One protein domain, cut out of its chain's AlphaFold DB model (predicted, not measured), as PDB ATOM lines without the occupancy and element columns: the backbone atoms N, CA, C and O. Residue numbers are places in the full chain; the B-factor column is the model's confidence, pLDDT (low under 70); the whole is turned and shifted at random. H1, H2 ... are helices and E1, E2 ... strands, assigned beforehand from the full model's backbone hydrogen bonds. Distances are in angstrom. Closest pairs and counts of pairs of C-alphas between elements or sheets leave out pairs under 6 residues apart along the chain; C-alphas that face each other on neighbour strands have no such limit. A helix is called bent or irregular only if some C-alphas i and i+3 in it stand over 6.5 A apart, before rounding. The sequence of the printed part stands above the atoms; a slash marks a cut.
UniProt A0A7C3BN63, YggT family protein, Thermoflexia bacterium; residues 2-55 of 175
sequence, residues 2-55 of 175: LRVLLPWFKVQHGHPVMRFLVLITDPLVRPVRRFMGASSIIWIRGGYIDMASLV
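This is residues 2 to 55 of the 175 residues of the protein "YggT family protein" of Thermoflexia bacterium (UniProt A0A7C3BN63). A bent helix, H2, arches along one side of a flattened frame, and a hairpin of two short strands, E1 and E2, makes the opposite side. Two short helices sit between them, H1 near H2a and E2, H3 by H2b. The printed part has 54 residues, in the order H1, H2, E1, E2, H3; the sheet, E1 - E2, is antiparallel and the class is mostly helix. It is compact, with a radius of gyration of the C-alphas of 11.0 A and spans of 29 by 24 by 14 A.

H1, residues 2 to 9, is irregular, but only just: C-alphas 4 and 7 are 6.9 A apart. H2, residues 16 to 36, was assigned as one helix by its hydrogen bonds but is bent, C-alphas 24 and 27 being 6.8 A apart; its arms H2a, residues 16 to 24, and H2b, residues 27 to 36, are only just about perpendicular, at 72 degrees. H2b is irregular, with C-alphas 28 and 31 6.6 A apart. H1 and H2a touch as a helical hairpin, opposite ways at a shallow tilt of 26 degrees; their closest C-alphas, Arg 3 and Leu 21, are 7.1 A apart. E1, residues 41 to 44, and E2, residues 47 to 50, form an antiparallel hairpin, with N 42 and O 49 2.8 A apart, within hydrogen-bond range. The closest C-alphas of H1 and E2, Pro 7 and Gly 47, are 5.4 A apart. H3, residues 51 to 55, touches H2b; the closest C-alphas, Arg 33 and Ala 52, are 5.0 A apart. H2a and E2 are apart. Every O i to N i+4 pair is within hydrogen-bond range in H2a and H3, against 4 of 6 in H2b and 1 of 4 in H1, where 3 of 5 O i to N i+3 pairs are.

H1 begins at C-alpha 2 (-30.241, -38.292, -46.277) and is 10.3 A long. H2a measures 12.7 A, H2b 15.1 A, E1 9.7 A and E2 9.9 A. H3, 6.3 A, ends at C-alpha 55 (-37.241, -33.345, -57.334).

The C-alphas farthest apart, Lys 10 and Phe 35, are 29.1 A apart. The printed part has no cut and no long link. Its mean pLDDT is 75.4, and 11 residues are under 70: 2 to 5, 7 to 8, 13 to 14, 39, and 45 to 46.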
ATOM      1  N   LEU A   2     -30.625 -36.992 -46.856       58.78
ATOM      2  CA  LEU A   2     -30.241 -38.292 -46.277       58.78
ATOM      3  C   LEU A   2     -31.349 -39.366 -46.284       58.78
ATOM      4  O   LEU A   2     -31.038 -40.543 -46.410       58.78
ATOM      5  N   ARG A   3     -32.636 -38.986 -46.251       66.19
ATOM      6  CA  ARG A   3     -33.785 -39.915 -46.328       66.19
ATOM      7  C   ARG A   3     -33.772 -40.855 -47.534       66.19
ATOM      8  O   ARG A   3     -34.218 -41.984 -47.400       66.19
ATOM      9  N   VAL A   4     -33.268 -40.404 -48.682       66.94
ATOM     10  CA  VAL A   4     -33.182 -41.236 -49.895       66.94
ATOM     11  C   VAL A   4     -32.103 -42.314 -49.751       66.94
ATOM     12  O   VAL A   4     -32.230 -43.398 -50.307       66.94
ATOM     13  N   LEU A   5     -31.062 -42.032 -48.963       66.88
ATOM     14  CA  LEU A   5     -29.940 -42.937 -48.721       66.88
ATOM     15  C   LEU A   5     -30.203 -43.886 -47.540       66.88
ATOM     16  O   LEU A   5     -29.640 -44.969 -47.489       66.88
ATOM     17  N   LEU A   6     -31.088 -43.527 -46.604       70.38
ATOM     18  CA  LEU A   6     -31.359 -44.310 -45.389       70.38
ATOM     19  C   LEU A   6     -31.852 -45.755 -45.604       70.38
ATOM     20  O   LEU A   6     -31.442 -46.608 -44.813       70.38
ATOM     21  N   PRO A   7     -32.635 -46.084 -46.653       66.44
ATOM     22  CA  PRO A   7     -32.971 -47.475 -46.960       66.44
ATOM     23  C   PRO A   7     -31.735 -48.365 -47.162       66.44
ATOM     24  O   PRO A   7     -31.766 -49.547 -46.828       66.44
ATOM     25  N   TRP A   8     -30.622 -47.795 -47.636       67.81
ATOM     26  CA  TRP A   8     -29.366 -48.519 -47.848       67.81
ATOM     27  C   TRP A   8     -28.610 -48.808 -46.551       67.81
ATOM     28  O   TRP A   8     -27.874 -49.787 -46.472       67.81
ATOM     29  N   PHE A   9     -28.836 -48.007 -45.509       74.50
ATOM     30  CA  PHE A   9     -28.188 -48.162 -44.206       74.50
ATOM     31  C   PHE A   9     -28.990 -49.036 -43.227       74.50
ATOM     32  O   PHE A   9     -28.614 -49.136 -42.061       74.50
ATOM     33  N   LYS A  10     -30.096 -49.662 -43.669       70.69
ATOM     34  CA  LYS A  10     -31.005 -50.489 -42.841       70.69
ATOM     35  C   LYS A  10     -31.441 -49.813 -41.527       70.69
ATOM     36  O   LYS A  10     -31.727 -50.484 -40.537       70.69
ATOM     37  N   VAL A  11     -31.494 -48.480 -41.498       71.19
ATOM     38  CA  VAL A  11     -31.875 -47.720 -40.300       71.19
ATOM     39  C   VAL A  11     -33.370 -47.911 -40.046       71.19
ATOM     40  O   VAL A  11     -34.194 -47.695 -40.934       71.19
ATOM     41  N   GLN A  12     -33.733 -48.319 -38.829       70.88
ATOM     42  CA  GLN A  12     -35.129 -48.548 -38.459       70.88
ATOM     43  C   GLN A  12     -35.932 -47.238 -38.510       70.88
ATOM     44  O   GLN A  12     -35.501 -46.201 -38.005       70.88
ATOM     45  N   HIS A  13     -37.139 -47.291 -39.079       61.56
ATOM     46  CA  HIS A  13     -37.998 -46.124 -39.322       61.56
ATOM     47  C   HIS A  13     -38.342 -45.307 -38.057       61.56
ATOM     48  O   HIS A  13     -38.652 -44.121 -38.160       61.56
ATOM     49  N   GLY A  14     -38.274 -45.917 -36.869       68.62
ATOM     50  CA  GLY A  14     -38.544 -45.271 -35.580       68.62
ATOM     51  C   GLY A  14     -37.376 -44.481 -34.978       68.62
ATOM     52  O   GLY A  14     -37.553 -43.866 -33.930       68.62
ATOM     53  N   HIS A  15     -36.196 -44.481 -35.605       79.69
ATOM     54  CA  HIS A  15     -34.998 -43.865 -35.035       79.69
ATOM     55  C   HIS A  15     -35.149 -42.331 -34.886       79.69
ATOM     56  O   HIS A  15     -35.637 -41.675 -35.814       79.69
ATOM     57  N   PRO A  16     -34.696 -41.709 -33.776       83.38
ATOM     58  CA  PRO A  16     -34.841 -40.265 -33.541       83.38
ATOM     59  C   PRO A  16     -34.226 -39.404 -34.655       83.38
ATOM     60  O   PRO A  16     -34.815 -38.411 -35.078       83.38
ATOM     61  N   VAL A  17     -33.098 -39.845 -35.220       77.62
ATOM     62  CA  VAL A  17     -32.449 -39.189 -36.372       77.62
ATOM     63  C   VAL A  17     -33.351 -39.179 -37.611       77.62
ATOM     64  O   VAL A  17     -33.395 -38.184 -38.331       77.62
ATOM     65  N   MET A  18     -34.123 -40.246 -37.850       70.62
ATOM     66  CA  MET A  18     -35.054 -40.317 -38.982       70.62
ATOM     67  C   MET A  18     -36.166 -39.277 -38.831       70.62
ATOM     68  O   MET A  18     -36.460 -38.546 -39.775       70.62
ATOM     69  N   ARG A  19     -36.743 -39.160 -37.626       78.00
ATOM     70  CA  ARG A  19     -37.773 -38.152 -37.330       78.00
ATOM     71  C   ARG A  19     -37.244 -36.738 -37.511       78.00
ATOM     72  O   ARG A  19     -37.910 -35.940 -38.157       78.00
ATOM     73  N   PHE A  20     -36.046 -36.452 -37.010       81.69
ATOM     74  CA  PHE A  20     -35.407 -35.145 -37.154       81.69
ATOM     75  C   PHE A  20     -35.166 -34.773 -38.625       81.69
ATOM     76  O   PHE A  20     -35.541 -33.688 -39.068       81.69
ATOM     77  N   LEU A  21     -34.611 -35.702 -39.411       75.56
ATOM     78  CA  LEU A  21     -34.363 -35.490 -40.838       75.56
ATOM     79  C   LEU A  21     -35.655 -35.261 -41.620       75.56
ATOM     80  O   LEU A  21     -35.696 -34.383 -42.486       75.56
ATOM     81  N   VAL A  22     -36.704 -36.032 -41.326       76.56
ATOM     82  CA  VAL A  22     -38.024 -35.816 -41.923       76.56
ATOM     83  C   VAL A  22     -38.532 -34.435 -41.536       76.56
ATOM     84  O   VAL A  22     -38.879 -33.687 -42.431       76.56
ATOM     85  N   LEU A  23     -38.471 -34.036 -40.265       82.31
ATOM     86  CA  LEU A  23     -39.000 -32.751 -39.796       82.31
ATOM     87  C   LEU A  23     -38.380 -31.539 -40.506       82.31
ATOM     88  O   LEU A  23     -39.092 -30.606 -40.865       82.31
ATOM     89  N   ILE A  24     -37.067 -31.577 -40.750       81.62
ATOM     90  CA  ILE A  24     -36.348 -30.499 -41.445       81.62
ATOM     91  C   ILE A  24     -36.652 -30.493 -42.944       81.62
ATOM     92  O   ILE A  24     -36.739 -29.433 -43.560       81.62
ATOM     93  N   THR A  25     -36.788 -31.670 -43.559       78.25
ATOM     94  CA  THR A  25     -36.925 -31.770 -45.020       78.25
ATOM     95  C   THR A  25     -38.372 -31.743 -45.506       78.25
ATOM     96  O   THR A  25     -38.619 -31.294 -46.623       78.25
ATOM     97  N   ASP A  26     -39.340 -32.145 -44.681       83.38
ATOM     98  CA  ASP A  26     -40.762 -32.205 -45.038       83.38
ATOM     99  C   ASP A  26     -41.326 -30.860 -45.519       83.38
ATOM    100  O   ASP A  26     -42.028 -30.863 -46.529       83.38
ATOM    101  N   PRO A  27     -41.030 -29.706 -44.886       87.06
ATOM    102  CA  PRO A  27     -41.537 -28.411 -45.342       87.06
ATOM    103  C   PRO A  27     -41.143 -28.088 -46.788       87.06
ATOM    104  O   PRO A  27     -41.930 -27.495 -47.519       87.06
ATOM    105  N   LEU A  28     -39.952 -28.523 -47.212       82.00
ATOM    106  CA  LEU A  28     -39.426 -28.302 -48.561       82.00
ATOM    107  C   LEU A  28     -39.959 -29.330 -49.568       82.00
ATOM    108  O   LEU A  28     -40.121 -29.026 -50.749       82.00
ATOM    109  N   VAL A  29     -40.239 -30.552 -49.109       83.19
ATOM    110  CA  VAL A  29     -40.692 -31.658 -49.966       83.19
ATOM    111  C   VAL A  29     -42.210 -31.668 -50.143       83.19
ATOM    112  O   VAL A  29     -42.704 -32.020 -51.212       83.19
ATOM    113  N   ARG A  30     -42.981 -31.237 -49.139       84.88
ATOM    114  CA  ARG A  30     -44.455 -31.213 -49.169       84.88
ATOM    115  C   ARG A  30     -45.059 -30.477 -50.371       84.88
ATOM    116  O   ARG A  30     -46.003 -31.028 -50.940       84.88
ATOM    117  N   PRO A  31     -44.572 -29.291 -50.788       84.62
ATOM    118  CA  PRO A  31     -45.107 -28.596 -51.958       84.62
ATOM    119  C   PRO A  31     -44.942 -29.432 -53.231       84.62
ATOM    120  O   PRO A  31     -45.893 -29.627 -53.984       84.62
ATOM    121  N   VAL A  32     -43.753 -30.011 -53.412       82.38
ATOM    122  CA  VAL A  32     -43.412 -30.863 -54.557       82.38
ATOM    123  C   VAL A  32     -44.219 -32.161 -54.530       82.38
ATOM    124  O   VAL A  32     -44.771 -32.580 -55.544       82.38
ATOM    125  N   ARG A  33     -44.379 -32.769 -53.351       82.94
ATOM    126  CA  ARG A  33     -45.174 -33.987 -53.164       82.94
ATOM    127  C   ARG A  33     -46.660 -33.761 -53.440       82.94
ATOM    128  O   ARG A  33     -47.295 -34.633 -54.021       82.94
ATOM    129  N   ARG A  34     -47.217 -32.604 -53.063       83.44
ATOM    130  CA  ARG A  34     -48.600 -32.236 -53.420       83.44
ATOM    131  C   ARG A  34     -48.790 -32.160 -54.928       83.44
ATOM    132  O   ARG A  34     -49.823 -32.594 -55.416       83.44
ATOM    133  N   PHE A  35     -47.794 -31.640 -55.639       79.25
ATOM    134  CA  PHE A  35     -47.838 -31.534 -57.090       79.25
ATOM    135  C   PHE A  35     -47.712 -32.902 -57.781       79.25
ATOM    136  O   PHE A  35     -48.428 -33.181 -58.734       79.25
ATOM    137  N   MET A  36     -46.831 -33.775 -57.279       77.62
ATOM    138  CA  MET A  36     -46.584 -35.099 -57.869       77.62
ATOM    139  C   MET A  36     -47.593 -36.179 -57.444       77.62
ATOM    140  O   MET A  36     -47.696 -37.203 -58.109       77.62
ATOM    141  N   GLY A  37     -48.331 -35.986 -56.347       77.56
ATOM    142  CA  GLY A  37     -49.291 -36.963 -55.830       77.56
ATOM    143  C   GLY A  37     -48.652 -38.205 -55.186       77.56
ATOM    144  O   GLY A  37     -47.440 -38.282 -54.958       77.56
ATOM    145  N   ALA A  38     -49.484 -39.202 -54.859       70.19
ATOM    146  CA  ALA A  38     -49.063 -40.440 -54.184       70.19
ATOM    147  C   ALA A  38     -48.136 -41.333 -55.037       70.19
ATOM    148  O   ALA A  38     -47.404 -42.155 -54.489       70.19
ATOM    149  N   SER A  39     -48.108 -41.127 -56.358       67.25
ATOM    150  CA  SER A  39     -47.197 -41.789 -57.305       67.25
ATOM    151  C   SER A  39     -45.729 -41.385 -57.132       67.25
ATOM    152  O   SER A  39     -44.847 -42.011 -57.713       67.25
ATOM    153  N   SER A  40     -45.442 -40.378 -56.303       72.69
ATOM    154  CA  SER A  40     -44.075 -39.998 -55.940       72.69
ATOM    155  C   SER A  40     -43.346 -41.041 -55.086       72.69
ATOM    156  O   SER A  40     -42.132 -40.949 -54.941       72.69
ATOM    157  N   ILE A  41     -44.027 -42.037 -54.515       76.31
ATOM    158  CA  ILE A  41     -43.403 -43.034 -53.636       76.31
ATOM    159  C   ILE A  41     -43.150 -44.328 -54.410       76.31
ATOM    160  O   ILE A  41     -44.088 -44.999 -54.833       76.31
ATOM    161  N   ILE A  42     -41.878 -44.711 -54.542       77.88
ATOM    162  CA  ILE A  42     -41.465 -45.990 -55.128       77.88
ATOM    163  C   ILE A  42     -41.088 -46.963 -54.019       77.88
ATOM    164  O   ILE A  42     -40.189 -46.698 -53.221       77.88
ATOM    165  N   TRP A  43     -41.760 -48.110 -53.983       74.12
ATOM    166  CA  TRP A  43     -41.485 -49.186 -53.034       74.12
ATOM    167  C   TRP A  43     -40.312 -50.049 -53.506       74.12
ATOM    168  O   TRP A  43     -40.277 -50.481 -54.655       74.12
ATOM    169  N   ILE A  44     -39.351 -50.308 -52.619       75.56
ATOM    170  CA  ILE A  44     -38.138 -51.094 -52.899       75.56
ATOM    171  C   ILE A  44     -37.941 -52.113 -51.769       75.56
ATOM    172  O   ILE A  44     -38.415 -51.916 -50.649       75.56
ATOM    173  N   ARG A  45     -37.241 -53.228 -52.023       62.84
ATOM    174  CA  ARG A  45     -36.878 -54.194 -50.970       62.84
ATOM    175  C   ARG A  45     -36.137 -53.480 -49.829       62.84
ATOM    176  O   ARG A  45     -34.995 -53.072 -50.000       62.84
ATOM    177  N   GLY A  46     -36.794 -53.344 -48.674       66.31
ATOM    178  CA  GLY A  46     -36.238 -52.708 -47.473       66.31
ATOM    179  C   GLY A  46     -36.665 -51.255 -47.215       66.31
ATOM    180  O   GLY A  46     -36.235 -50.691 -46.213       66.31
ATOM    181  N   GLY A  47     -37.519 -50.644 -48.047       71.94
ATOM    182  CA  GLY A  47     -38.031 -49.295 -47.786       71.94
ATOM    183  C   GLY A  47     -38.775 -48.660 -48.961       71.94
ATOM    184  O   GLY A  47     -39.259 -49.337 -49.862       71.94
ATOM    185  N   TYR A  48     -38.863 -47.333 -48.954       71.94
ATOM    186  CA  TYR A  48     -39.447 -46.563 -50.049       71.94
ATOM    187  C   TYR A  48     -38.528 -45.395 -50.428       71.94
ATOM    188  O   TYR A  48     -37.921 -44.763 -49.559       71.94
ATOM    189  N   ILE A  49     -38.426 -45.101 -51.723       74.31
ATOM    190  CA  ILE A  49     -37.781 -43.892 -52.242       74.31
ATOM    191  C   ILE A  49     -38.873 -42.895 -52.609       74.31
ATOM    192  O   ILE A  49     -39.772 -43.185 -53.392       74.31
ATOM    193  N   ASP A  50     -38.793 -41.706 -52.022       81.56
ATOM    194  CA  ASP A  50     -39.712 -40.603 -52.279       81.56
ATOM    195  C   ASP A  50     -39.154 -39.712 -53.400       81.56
ATOM    196  O   ASP A  50     -38.249 -38.911 -53.176       81.56
ATOM    197  N   MET A  51     -39.689 -39.845 -54.612       75.12
ATOM    198  CA  MET A  51     -39.321 -39.065 -55.798       75.12
ATOM    199  C   MET A  51     -39.528 -37.567 -55.595       75.12
ATOM    200  O   MET A  51     -38.735 -36.773 -56.094       75.12
ATOM    201  N   ALA A  52     -40.522 -37.176 -54.792       78.75
ATOM    202  CA  ALA A  52     -40.712 -35.778 -54.422       78.75
ATOM    203  C   ALA A  52     -39.466 -35.219 -53.728       78.75
ATOM    204  O   ALA A  52     -39.063 -34.095 -54.007       78.75
ATOM    205  N   SER A  53     -38.802 -36.029 -52.895       78.31
ATOM    206  CA  SER A  53     -37.548 -35.628 -52.269       78.31
ATOM    207  C   SER A  53     -36.479 -35.353 -53.325       78.31
ATOM    208  O   SER A  53     -35.858 -34.302 -53.245       78.31
ATOM    209  N   LEU A  54     -36.296 -36.231 -54.323       80.44
ATOM    210  CA  LEU A  54     -35.317 -36.048 -55.409       80.44
ATOM    211  C   LEU A  54     -35.580 -34.786 -56.233       80.44
ATOM    212  O   LEU A  54     -34.655 -34.016 -56.487       80.44
ATOM    213  N   VAL A  55     -36.838 -34.548 -56.598       80.44
ATOM    214  CA  VAL A  55     -37.241 -33.345 -57.334       80.44
ATOM    215  C   VAL A  55     -36.985 -32.091 -56.498       80.44
ATOM    216  O   VAL A  55     -36.435 -31.120 -57.009       80.44
TER     217      VAL A  55